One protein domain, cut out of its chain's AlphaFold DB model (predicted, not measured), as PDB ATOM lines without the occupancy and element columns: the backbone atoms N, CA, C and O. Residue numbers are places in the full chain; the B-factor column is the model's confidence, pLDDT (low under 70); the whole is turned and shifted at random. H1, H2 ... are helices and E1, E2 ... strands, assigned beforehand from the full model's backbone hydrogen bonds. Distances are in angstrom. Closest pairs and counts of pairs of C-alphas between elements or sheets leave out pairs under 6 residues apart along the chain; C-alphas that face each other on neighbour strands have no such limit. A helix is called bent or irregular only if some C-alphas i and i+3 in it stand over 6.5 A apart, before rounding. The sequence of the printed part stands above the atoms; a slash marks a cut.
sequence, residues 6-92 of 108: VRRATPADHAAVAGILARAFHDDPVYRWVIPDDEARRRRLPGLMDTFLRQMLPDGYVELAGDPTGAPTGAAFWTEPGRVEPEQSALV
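This is residues 6 to 92 of the 108 residues of an uncharacterized protein of Pseudonocardia eucalypti (UniProt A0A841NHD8). A small three-stranded antiparallel sheet, E1 to E3, has H1 crossing one face, and the long helix H3 packs on H1 and folds back until its end grazes the sheet. H2 sits in the turn between H1 and H3, at the end away from the sheet, while the tail after E3 brings H4 near H3, only loosely. The 87 printed residues hold four named helices and three named strands, in the order E1, H1, H2, H3, E2, E3, H4; the sheet order is E1, E2, E3, and the class is mixed. The whole is compact, with a radius of gyration of the C-alphas of 13.2 A and spans of 35 by 33 by 19 A.

Begin at edge strand E1, residues 6 to 8; its antiparallel neighbour is E2, residues 62 to 66, where N 64 and O 7 are 2.8 A apart, within hydrogen-bond range. E2 forms a hairpin with the other edge strand, E3, residues 72 to 77; look there for N 63 and O 76 at 2.9 A. H1, residues 11 to 24, is on the sheet at a height of 8.0 A, over E2 and E3, and runs across the strands, at 77 degrees to E2 on the local plane; its two layers with the sheet are a helix on one face of the strands. H1 and H3, residues 38 to 56, touch at a steep tilt of 40 degrees, opposite ways; their closest C-alphas, of Ala 18 and Met 49, are 5.0 A apart. H3 only grazes the sheet, with residues 52 to 56. H2, residues 29 to 34, and H3 only just touch, only at the corner, with 3 pairs of C-alphas within 8 A; H3 does so with residues 38 to 41 alone, and the closest C-alphas are those of Arg 32 and Arg 41, 7.7 A. H4, residues 86 to 92, and H3 are close but not clearly touching; their closest C-alphas, of Phe 52 and Glu 87, are 7.7 A apart. Every O i to N i+4 pair is within hydrogen-bond range in H2 and H4, against 8 of 10 in H1 and 12 of 15 in H3.

Find C-alpha 6 at (93.198, 126.743, 104.983), where E1 begins its 7.2 A. H1 then runs 20.3 A; it is irregular, with C-alphas 12 and 15 7.5 A apart. After H2, 8.6 A long, find C-alpha 38 at (93.698, 121.489, 135.063); from there H3 runs 26.6 A, with a kink of 32 degrees near residue 45, and is only just irregular, C-alphas 43 and 46 being 6.9 A apart. E2 spans 13.3 A and E3 14.6 A. H4, 9.9 A long, ends at C-alpha 92, (75.260, 124.670, 129.474).

The two C-alphas farthest apart are those of Thr 69 and Ala 90, 38.8 A. The printed part has no cut and no long link; E3 to H4 is short and the other links are tight. The mean pLDDT of the printed part is 86.5, with residues 83 to 92 under 70.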
ATOM      1  N   VAL A   6      94.523 127.030 104.411       94.50
ATOM      2  CA  VAL A   6      93.198 126.743 104.983       94.50
ATOM      3  C   VAL A   6      92.454 125.788 104.064       94.50
ATOM      4  O   VAL A   6      92.433 125.967 102.846       94.50
ATOM      5  N   ARG A   7      91.844 124.757 104.649       94.25
ATOM      6  CA  ARG A   7      90.986 123.812 103.932       94.25
ATOM      7  C   ARG A   7      89.816 123.372 104.795       94.25
ATOM      8  O   ARG A   7      89.911 123.346 106.021       94.25
ATOM      9  N   ARG A   8      88.748 122.911 104.148       94.00
ATOM     10  CA  ARG A   8      87.672 122.192 104.832       94.00
ATOM     11  C   ARG A   8      88.239 120.940 105.510       94.00
ATOM     12  O   ARG A   8      89.034 120.197 104.918       94.00
ATOM     13  N   ALA A   9      87.852 120.732 106.761       93.50
ATOM     14  CA  ALA A   9      88.177 119.524 107.494       93.50
ATOM     15  C   ALA A   9      87.325 118.354 106.985       93.50
ATOM     16  O   ALA A   9      86.180 118.509 106.558       93.50
ATOM     17  N   THR A  10      87.907 117.168 107.031       91.56
ATOM     18  CA  THR A  10      87.266 115.900 106.697       91.56
ATOM     19  C   THR A  10      86.980 115.119 107.979       91.56
ATOM     20  O   THR A  10      87.569 115.414 109.022       91.56
ATOM     21  N   PRO A  11      86.149 114.063 107.932       89.69
ATOM     22  CA  PRO A  11      85.963 113.182 109.085       89.69
ATOM     23  C   PRO A  11      87.274 112.602 109.649       89.69
ATOM     24  O   PRO A  11      87.348 112.321 110.841       89.69
ATOM     25  N   ALA A  12      88.322 112.462 108.827       91.12
ATOM     26  CA  ALA A  12      89.632 111.979 109.269       91.12
ATOM     27  C   ALA A  12      90.407 113.000 110.127       91.12
ATOM     28  O   ALA A  12      91.264 112.613 110.916       91.12
ATOM     29  N   ASP A  13      90.093 114.293 110.013       92.69
ATOM     30  CA  ASP A  13      90.775 115.369 110.747       92.69
ATOM     31  C   ASP A  13      90.254 115.545 112.178       92.69
ATOM     32  O   ASP A  13      90.809 116.309 112.968       92.69
ATOM     33  N   HIS A  14      89.183 114.836 112.519       91.00
ATOM     34  CA  HIS A  14      88.430 114.980 113.753       91.00
ATOM     35  C   HIS A  14      89.300 115.017 115.026       91.00
ATOM     36  O   HIS A  14      89.208 115.969 115.802       91.00
ATOM     37  N   ALA A  15      90.201 114.047 115.209       93.06
ATOM     38  CA  ALA A  15      91.060 113.985 116.393       93.06
ATOM     39  C   ALA A  15      92.061 115.154 116.454       93.06
ATOM     40  O   ALA A  15      92.352 115.680 117.533       93.06
ATOM     41  N   ALA A  16      92.573 115.587 115.297       94.75
ATOM     42  CA  ALA A  16      93.493 116.716 115.210       94.75
ATOM     43  C   ALA A  16      92.783 118.027 115.565       94.75
ATOM     44  O   ALA A  16      93.277 118.785 116.402       94.75
ATOM     45  N   VAL A  17      91.598 118.258 114.990       95.75
ATOM     46  CA  VAL A  17      90.771 119.440 115.266       95.75
ATOM     47  C   VAL A  17      90.377 119.486 116.744       95.75
ATOM     48  O   VAL A  17      90.590 120.507 117.398       95.75
ATOM     49  N   ALA A  18      89.894 118.373 117.305       95.56
ATOM     50  CA  ALA A  18      89.522 118.286 118.717       95.56
ATOM     51  C   ALA A  18      90.698 118.638 119.641       95.56
ATOM     52  O   ALA A  18      90.547 119.419 120.582       95.56
ATOM     53  N   GLY A  19      91.893 118.115 119.345       96.44
ATOM     54  CA  GLY A  19      93.102 118.410 120.108       96.44
ATOM     55  C   GLY A  19      93.554 119.868 119.997       96.44
ATOM     56  O   GLY A  19      93.981 120.448 120.995       96.44
ATOM     57  N   ILE A  20      93.461 120.474 118.810       97.12
ATOM     58  CA  ILE A  20      93.793 121.891 118.597       97.12
ATOM     59  C   ILE A  20      92.858 122.781 119.408       97.12
ATOM     60  O   ILE A  20      93.335 123.594 120.199       97.12
ATOM     61  N   LEU A  21      91.546 122.596 119.255       96.00
ATOM     62  CA  LEU A  21      90.550 123.411 119.945       96.00
ATOM     63  C   LEU A  21      90.635 123.224 121.462       96.00
ATOM     64  O   LEU A  21      90.581 124.201 122.203       96.00
ATOM     65  N   ALA A  22      90.864 121.998 121.936       96.06
ATOM     66  CA  ALA A  22      91.045 121.744 123.359       96.06
ATOM     67  C   ALA A  22      92.270 122.463 123.938       96.06
ATOM     68  O   ALA A  22      92.200 122.965 125.054       96.06
ATOM     69  N   ARG A  23      93.383 122.549 123.195       96.88
ATOM     70  CA  ARG A  23      94.548 123.336 123.627       96.88
ATOM     71  C   ARG A  23      94.265 124.834 123.579       96.88
ATOM     72  O   ARG A  23      94.587 125.526 124.537       96.88
ATOM     73  N   ALA A  24      93.653 125.315 122.498       96.62
ATOM     74  CA  ALA A  24      93.344 126.731 122.309       96.62
ATOM     75  C   ALA A  24      92.404 127.267 123.400       96.62
ATOM     76  O   ALA A  24      92.608 128.363 123.909       96.62
ATOM     77  N   PHE A  25      91.416 126.463 123.796       95.56
ATOM     78  CA  PHE A  25      90.426 126.825 124.805       95.56
ATOM     79  C   PHE A  25      90.729 126.278 126.203       95.56
ATOM     80  O   PHE A  25      89.883 126.372 127.093       95.56
ATOM     81  N   HIS A  26      91.918 125.711 126.435       96.38
ATOM     82  CA  HIS A  26      92.252 125.121 127.730       96.38
ATOM     83  C   HIS A  26      92.109 126.137 128.869       96.38
ATOM     84  O   HIS A  26      91.559 125.802 129.918       96.38
ATOM     85  N   ASP A  27      92.557 127.371 128.660       96.00
ATOM     86  CA  ASP A  27      92.498 128.437 129.663       96.00
ATOM     87  C   ASP A  27      91.312 129.386 129.490       96.00
ATOM     88  O   ASP A  27      91.209 130.383 130.208       96.00
ATOM     89  N   ASP A  28      90.382 129.061 128.591       95.06
ATOM     90  CA  ASP A  28      89.159 129.836 128.429       95.06
ATOM     91  C   ASP A  28      88.347 129.826 129.744       95.06
ATOM     92  O   ASP A  28      88.151 128.756 130.343       95.06
ATOM     93  N   PRO A  29      87.856 130.989 130.218       93.00
ATOM     94  CA  PRO A  29      87.088 131.086 131.456       93.00
ATOM     95  C   PRO A  29      85.897 130.126 131.533       93.00
ATOM     96  O   PRO A  29      85.605 129.617 132.617       93.00
ATOM     97  N   VAL A  30      85.232 129.841 130.407       89.00
ATOM     98  CA  VAL A  30      84.114 128.896 130.349       89.00
ATOM     99  C   VAL A  30      84.608 127.500 130.705       89.00
ATOM    100  O   VAL A  30      84.107 126.903 131.656       89.00
ATOM    101  N   TYR A  31      85.632 126.983 130.024       87.75
ATOM    102  CA  TYR A  31      86.111 125.622 130.281       87.75
ATOM    103  C   TYR A  31      86.843 125.481 131.618       87.75
ATOM    104  O   TYR A  31      86.746 124.421 132.236       87.75
ATOM    105  N   ARG A  32      87.503 126.535 132.118       93.06
ATOM    106  CA  ARG A  32      88.037 126.576 133.494       93.06
ATOM    107  C   ARG A  32      86.931 126.504 134.542       93.06
ATOM    108  O   ARG A  32      87.136 125.946 135.610       93.06
ATOM    109  N   TRP A  33      85.760 127.051 134.256       87.31
ATOM    110  CA  TRP A  33      84.623 126.950 135.160       87.31
ATOM    111  C   TRP A  33      83.899 125.598 135.046       87.31
ATOM    112  O   TRP A  33      83.507 125.035 136.067       87.31
ATOM    113  N   VAL A  34      83.775 125.034 133.837       85.56
ATOM    114  CA  VAL A  34      83.178 123.701 133.615       85.56
ATOM    115  C   VAL A  34      84.046 122.578 134.181       85.56
ATOM    116  O   VAL A  34      83.527 121.641 134.787       85.56
ATOM    117  N   ILE A  35      85.368 122.657 133.995       89.12
ATOM    118  CA  ILE A  35      86.341 121.660 134.458       89.12
ATOM    119  C   ILE A  35      87.471 122.381 135.217       89.12
ATOM    120  O   ILE A  35      88.526 122.645 134.637       89.12
ATOM    121  N   PRO A  36      87.276 122.709 136.510       90.06
ATOM    122  CA  PRO A  36      88.240 123.506 137.277       90.06
ATOM    123  C   PRO A  36      89.618 122.872 137.434       90.06
ATOM    124  O   PRO A  36      90.620 123.581 137.421       90.06
ATOM    125  N   ASP A  37      89.678 121.545 137.554       94.25
ATOM    126  CA  ASP A  37      90.943 120.824 137.661       94.25
ATOM    127  C   ASP A  37      91.676 120.796 136.313       94.25
ATOM    128  O   ASP A  37      91.154 120.285 135.317       94.25
ATOM    129  N   ASP A  38      92.894 121.340 136.282       95.94
ATOM    130  CA  ASP A  38      93.698 121.489 135.063       95.94
ATOM    131  C   ASP A  38      94.016 120.144 134.413       95.94
ATOM    132  O   ASP A  38      93.909 119.993 133.196       95.94
ATOM    133  N   GLU A  39      94.350 119.135 135.214       96.19
ATOM    134  CA  GLU A  39      94.726 117.824 134.698       96.19
ATOM    135  C   GLU A  39      93.511 117.039 134.179       96.19
ATOM    136  O   GLU A  39      93.583 116.346 133.160       96.19
ATOM    137  N   ALA A  40      92.357 117.157 134.833       93.06
ATOM    138  CA  ALA A  40      91.097 116.650 134.314       93.06
ATOM    139  C   ALA A  40      90.701 117.382 133.029       93.06
ATOM    140  O   ALA A  40      90.235 116.735 132.092       93.06
ATOM    141  N   ARG A  41      90.910 118.701 132.944       95.31
ATOM    142  CA  ARG A  41      90.603 119.493 131.748       95.31
ATOM    143  C   ARG A  41      91.485 119.091 130.572       95.31
ATOM    144  O   ARG A  41      90.939 118.810 129.508       95.31
ATOM    145  N   ARG A  42      92.797 118.915 130.774       95.75
ATOM    146  CA  ARG A  42      93.715 118.365 129.755       95.75
ATOM    147  C   ARG A  42      93.248 117.015 129.209       95.75
ATOM    148  O   ARG A  42      93.324 116.783 128.007       95.75
ATOM    149  N   ARG A  43      92.734 116.140 130.079       95.19
ATOM    150  CA  ARG A  43      92.270 114.792 129.704       95.19
ATOM    151  C   ARG A  43      90.882 114.765 129.061       95.19
ATOM    152  O   ARG A  43      90.634 113.927 128.202       95.19
ATOM    153  N   ARG A  44      89.966 115.643 129.479       92.25
ATOM    154  CA  ARG A  44      88.540 115.591 129.096       92.25
ATOM    155  C   ARG A  44      88.168 116.538 127.964       92.25
ATOM    156  O   ARG A  44      87.298 116.202 127.166       92.25
ATOM    157  N   LEU A  45      88.805 117.705 127.886       93.25
ATOM    158  CA  LEU A  45      88.447 118.738 126.915       93.25
ATOM    159  C   LEU A  45      88.591 118.279 125.450       93.25
ATOM    160  O   LEU A  45      87.708 118.614 124.666       93.25
ATOM    161  N   PRO A  46      89.585 117.449 125.063       95.38
ATOM    162  CA  PRO A  46      89.618 116.872 123.718       95.38
ATOM    163  C   PRO A  46      88.377 116.035 123.385       95.38
ATOM    164  O   PRO A  46      87.817 116.186 122.308       95.38
ATOM    165  N   GLY A  47      87.904 115.201 124.319       90.75
ATOM    166  CA  GLY A  47      86.687 114.399 124.135       90.75
ATOM    167  C   GLY A  47      85.414 115.251 124.068       90.75
ATOM    168  O   GLY A  47      84.481 114.943 123.328       90.75
ATOM    169  N   LEU A  48      85.390 116.366 124.800       89.00
ATOM    170  CA  LEU A  48      84.296 117.327 124.712       89.00
ATOM    171  C   LEU A  48      84.244 117.993 123.326       89.00
ATOM    172  O   LEU A  48      83.192 118.014 122.696       89.00
ATOM    173  N   MET A  49      85.388 118.470 122.825       91.50
ATOM    174  CA  MET A  49      85.483 119.059 121.481       91.50
ATOM    175  C   MET A  49      85.141 118.045 120.390       91.50
ATOM    176  O   MET A  49      84.445 118.379 119.437       91.50
ATOM    177  N   ASP A  50      85.603 116.801 120.548       90.69
ATOM    178  CA  ASP A  50      85.257 115.675 119.682       90.69
ATOM    179  C   ASP A  50      83.733 115.574 119.508       90.69
ATOM    180  O   ASP A  50      83.256 115.518 118.372       90.69
ATOM    181  N   THR A  51      82.982 115.603 120.612       86.75
ATOM    182  CA  THR A  51      81.531 115.382 120.579       86.75
ATOM    183  C   THR A  51      80.822 116.443 119.729       86.75
ATOM    184  O   THR A  51      80.083 116.082 118.812       86.75
ATOM    185  N   PHE A  52      81.184 117.722 119.886       83.25
ATOM    186  CA  PHE A  52      80.682 118.798 119.019       83.25
ATOM    187  C   PHE A  52      81.058 118.592 117.544       83.25
ATOM    188  O   PHE A  52      80.238 118.758 116.640       83.25
ATOM    189  N   LEU A  53      82.305 118.198 117.271       86.69
ATOM    190  CA  LEU A  53      82.809 118.048 115.905       86.69
ATOM    191  C   LEU A  53      82.137 116.911 115.133       86.69
ATOM    192  O   LEU A  53      82.012 117.013 113.913       86.69
ATOM    193  N   ARG A  54      81.668 115.853 115.807       84.38
ATOM    194  CA  ARG A  54      80.917 114.764 115.154       84.38
ATOM    195  C   ARG A  54      79.648 115.255 114.465       84.38
ATOM    196  O   ARG A  54      79.251 114.663 113.465       84.38
ATOM    197  N   GLN A  55      79.041 116.328 114.970       79.25
ATOM    198  CA  GLN A  55      77.856 116.939 114.371       79.25
ATOM    199  C   GLN A  55      78.215 117.937 113.262       79.25
ATOM    200  O   GLN A  55      77.476 118.072 112.295       79.25
ATOM    201  N   MET A  56      79.356 118.623 113.384       80.12
ATOM    202  CA  MET A  56      79.727 119.748 112.512       80.12
ATOM    203  C   MET A  56      80.521 119.334 111.263       80.12
ATOM    204  O   MET A  56      80.415 119.967 110.211       80.12
ATOM    205  N   LEU A  57      81.342 118.282 111.372       82.31
ATOM    206  CA  LEU A  57      82.217 117.822 110.288       82.31
ATOM    207  C   LEU A  57      81.462 117.308 109.052       82.31
ATOM    208  O   LEU A  57      81.882 117.661 107.947       82.31
ATOM    209  N   PRO A  58      80.378 116.511 109.177       79.19
ATOM    210  CA  PRO A  58      79.648 116.014 108.009       79.19
ATOM    211  C   PRO A  58      79.098 117.146 107.135       79.19
ATOM    212  O   PRO A  58      79.210 117.098 105.910       79.19
ATOM    213  N   ASP A  59      78.597 118.204 107.769       76.38
ATOM    214  CA  ASP A  59      77.976 119.327 107.069       76.38
ATOM    215  C   ASP A  59      79.010 120.314 106.508       76.38
ATOM    216  O   ASP A  59      78.721 121.095 105.600       76.38
ATOM    217  N   GLY A  60      80.267 120.215 106.961       77.50
ATOM    218  CA  GLY A  60      81.375 120.984 106.407       77.50
ATOM    219  C   GLY A  60      81.654 122.319 107.018       77.50
ATOM    220  O   GLY A  60      82.388 123.103 106.420       77.50
ATOM    221  N   TYR A  61      81.083 122.586 108.176       84.88
ATOM    222  CA  TYR A  61      81.263 123.864 108.830       84.88
ATOM    223  C   TYR A  61      82.543 123.920 109.658       84.88
ATOM    224  O   TYR A  61      82.578 124.615 110.662       84.88
ATOM    225  N   VAL A  62      83.573 123.158 109.286       92.44
ATOM    226  CA  VAL A  62      84.848 123.108 109.999       92.44
ATOM    227  C   VAL A  62      85.973 123.345 109.006       92.44
ATOM    228  O   VAL A  62      86.122 122.608 108.028       92.44
ATOM    229  N   GLU A  63      86.789 124.349 109.286       94.75
ATOM    230  CA  GLU A  63      88.027 124.633 108.577       94.75
ATOM    231  C   GLU A  63      89.232 124.300 109.447       94.75
ATOM    232  O   GLU A  63      89.242 124.523 110.661       94.75
ATOM    233  N   LEU A  64      90.262 123.760 108.801       95.75
ATOM    234  CA  LEU A  64      91.548 123.456 109.396       95.75
ATOM    235  C   LEU A  64      92.617 124.328 108.745       95.75
ATOM    236  O   LEU A  64      92.781 124.321 107.522       95.75
ATOM    237  N   ALA A  65      93.350 125.050 109.586       96.31
ATOM    238  CA  ALA A  65      94.525 125.803 109.199       96.31
ATOM    239  C   ALA A  65      95.781 124.947 109.394       96.31
ATOM    240  O   ALA A  65      95.924 124.259 110.411       96.31
ATOM    241  N   GLY A  66      96.691 125.004 108.428       94.88
ATOM    242  CA  GLY A  66      97.984 124.338 108.479       94.88
ATOM    243  C   GLY A  66      99.133 125.303 108.233       94.88
ATOM    244  O   GLY A  66      98.974 126.336 107.582       94.88
ATOM    245  N   ASP A  67     100.309 124.961 108.741       92.31
ATOM    246  CA  ASP A  67     101.544 125.619 108.324       92.31
ATOM    247  C   ASP A  67     101.894 125.261 106.854       92.31
ATOM    248  O   ASP A  67     101.197 124.461 106.217       92.31
ATOM    249  N   PRO A  68     102.969 125.824 106.276       88.50
ATOM    250  CA  PRO A  68     103.373 125.522 104.899       88.50
ATOM    251  C   PRO A  68     103.754 124.058 104.642       88.50
ATOM    252  O   PRO A  68     103.829 123.647 103.488       88.50
ATOM    253  N   THR A  69     104.020 123.270 105.689       88.50
ATOM    254  CA  THR A  69     104.287 121.825 105.595       88.50
ATOM    255  C   THR A  69     103.001 120.995 105.628       88.50
ATOM    256  O   THR A  69     103.039 119.782 105.428       88.50
ATOM    257  N   GLY A  70     101.855 121.645 105.858       84.62
ATOM    258  CA  GLY A  70     100.555 121.010 106.040       84.62
ATOM    259  C   GLY A  70     100.300 120.545 107.474       84.62
ATOM    260  O   GLY A  70      99.293 119.877 107.715       84.62
ATOM    261  N   ALA A  71     101.171 120.884 108.431       89.94
ATOM    262  CA  ALA A  71     100.970 120.520 109.826       89.94
ATOM    263  C   ALA A  71      99.813 121.349 110.419       89.94
ATOM    264  O   ALA A  71      99.850 122.577 110.325       89.94
ATOM    265  N   PRO A  72      98.793 120.724 111.036       93.00
ATOM    266  CA  PRO A  72      97.648 121.435 111.606       93.00
ATOM    267  C   PRO A  72      98.044 122.417 112.722       93.00
ATOM    268  O   PRO A  72      98.634 122.015 113.726       93.00
ATOM    269  N   THR A  73      97.677 123.691 112.583       94.75
ATOM    270  CA  THR A  73      98.015 124.767 113.539       94.75
ATOM    271  C   THR A  73      96.798 125.443 114.154       94.75
ATOM    272  O   THR A  73      96.889 125.976 115.259       94.75
ATOM    273  N   GLY A  74      95.650 125.398 113.480       95.38
ATOM    274  CA  GLY A  74      94.427 126.052 113.923       95.38
ATOM    275  C   GLY A  74      93.195 125.373 113.352       95.38
ATOM    276  O   GLY A  74      93.275 124.620 112.385       95.38
ATOM    277  N   ALA A  75      92.047 125.639 113.960       96.12
ATOM    278  CA  ALA A  75      90.767 125.212 113.430       96.12
ATOM    279  C   ALA A  75      89.691 126.222 113.806       96.12
ATOM    280  O   ALA A  75      89.784 126.877 114.845       96.12
ATOM    281  N   ALA A  76      88.667 126.309 112.975       93.19
ATOM    282  CA  ALA A  76      87.480 127.088 113.259       93.19
ATOM    283  C   ALA A  76      86.251 126.322 112.781       93.19
ATOM    284  O   ALA A  76      86.331 125.527 111.843       93.19
ATOM    285  N   PHE A  77      85.128 126.533 113.457       90.12
ATOM    286  CA  PHE A  77      83.857 125.980 113.035       90.12
ATOM    287  C   PHE A  77      82.738 127.004 113.181       90.12
ATOM    288  O   PHE A  77      82.845 127.956 113.955       90.12
ATOM    289  N   TRP A  78      81.662 126.798 112.433       85.62
ATOM    290  CA  TRP A  78      80.510 127.693 112.375       85.62
ATOM    291  C   TRP A  78      79.219 126.887 112.389       85.62
ATOM    292  O   TRP A  78      79.194 125.727 112.008       85.62
ATOM    293  N   THR A  79      78.127 127.503 112.816       79.19
ATOM    294  CA  THR A  79      76.779 126.940 112.703       79.19
ATOM    295  C   THR A  79      75.942 127.839 111.806       79.19
ATOM    296  O   THR A  79      76.186 129.044 111.703       79.19
ATOM    297  N   GLU A  80      74.933 127.267 111.153       78.62
ATOM    298  CA  GLU A  80      73.936 128.086 110.469       78.62
ATOM    299  C   GLU A  80      73.120 128.905 111.480       78.62
ATOM    300  O   GLU A  80      72.783 128.405 112.561       78.62
ATOM    301  N   PRO A  81      72.745 130.149 111.138       77.31
ATOM    302  CA  PRO A  81      71.838 130.932 111.963       77.31
ATOM    303  C   PRO A  81      70.537 130.165 112.250       77.31
ATOM    304  O   PRO A  81      69.886 129.666 111.339       77.31
ATOM    305  N   GLY A  82      70.142 130.082 113.523       71.12
ATOM    306  CA  GLY A  82      68.917 129.392 113.953       71.12
ATOM    307  C   GLY A  82      69.085 127.901 114.263       71.12
ATOM    308  O   GLY A  82      68.189 127.310 114.868       71.12
ATOM    309  N   ARG A  83      70.240 127.300 113.947       67.50
ATOM    310  CA  ARG A  83      70.580 125.950 114.400       67.50
ATOM    311  C   ARG A  83      71.109 126.013 115.834       67.50
ATOM    312  O   ARG A  83      72.287 126.262 116.076       67.50
ATOM    313  N   VAL A  84      70.212 125.824 116.801       56.69
ATOM    314  CA  VAL A  84      70.591 125.622 118.205       56.69
ATOM    315  C   VAL A  84      70.986 124.160 118.359       56.69
ATOM    316  O   VAL A  84      70.114 123.294 118.367       56.69
ATOM    317  N   GLU A  85      72.285 123.872 118.457       60.69
ATOM    318  CA  GLU A  85      72.728 122.506 118.739       60.69
ATOM    319  C   GLU A  85      72.244 122.095 120.145       60.69
ATOM    320  O   GLU A  85      72.605 122.745 121.142       60.69
ATOM    321  N   PRO A  86      71.408 121.042 120.264       50.12
ATOM    322  CA  PRO A  86      70.830 120.629 121.541       50.12
ATOM    323  C   PRO A  86      71.899 120.286 122.582       50.12
ATOM    324  O   PRO A  86      71.695 120.507 123.773       50.12
ATOM    325  N   GLU A  87      73.053 119.787 122.133       54.19
ATOM    326  CA  GLU A  87      74.146 119.336 122.991       54.19
ATOM    327  C   GLU A  87      74.870 120.495 123.691       54.19
ATOM    328  O   GLU A  87      75.120 120.420 124.892       54.19
ATOM    329  N   GLN A  88      75.132 121.608 122.995       53.22
ATOM    330  CA  GLN A  88      75.763 122.784 123.611       53.22
ATOM    331  C   GLN A  88      74.841 123.429 124.650       53.22
ATOM    332  O   GLN A  88      75.282 123.830 125.727       53.22
ATOM    333  N   SER A  89      73.537 123.448 124.366       51.75
ATOM    334  CA  SER A  89      72.518 123.969 125.281       51.75
ATOM    335  C   SER A  89      72.331 123.066 126.505       51.75
ATOM    336  O   SER A  89      72.224 123.558 127.628       51.75
ATOM    337  N   ALA A  90      72.324 121.742 126.314       51.34
ATOM    338  CA  ALA A  90      72.204 120.757 127.389       51.34
ATOM    339  C   ALA A  90      73.464 120.693 128.265       51.34
ATOM    340  O   ALA A  90      73.359 120.576 129.490       51.34
ATOM    341  N   LEU A  91      74.647 120.842 127.664       55.50
ATOM    342  CA  LEU A  91      75.888 120.993 128.407       55.50
ATOM    343  C   LEU A  91      75.814 122.246 129.273       55.50
ATOM    344  O   LEU A  91      75.972 122.107 130.473       55.50
ATOM    345  N   VAL A  92      75.455 123.415 128.717       53.62
ATOM    346  CA  VAL A  92      75.260 124.670 129.474       53.62
ATOM    347  C   VAL A  92      74.229 124.525 130.600       53.62
ATOM    348  O   VAL A  92      74.457 124.993 131.716       53.62
TER     349      VAL A  92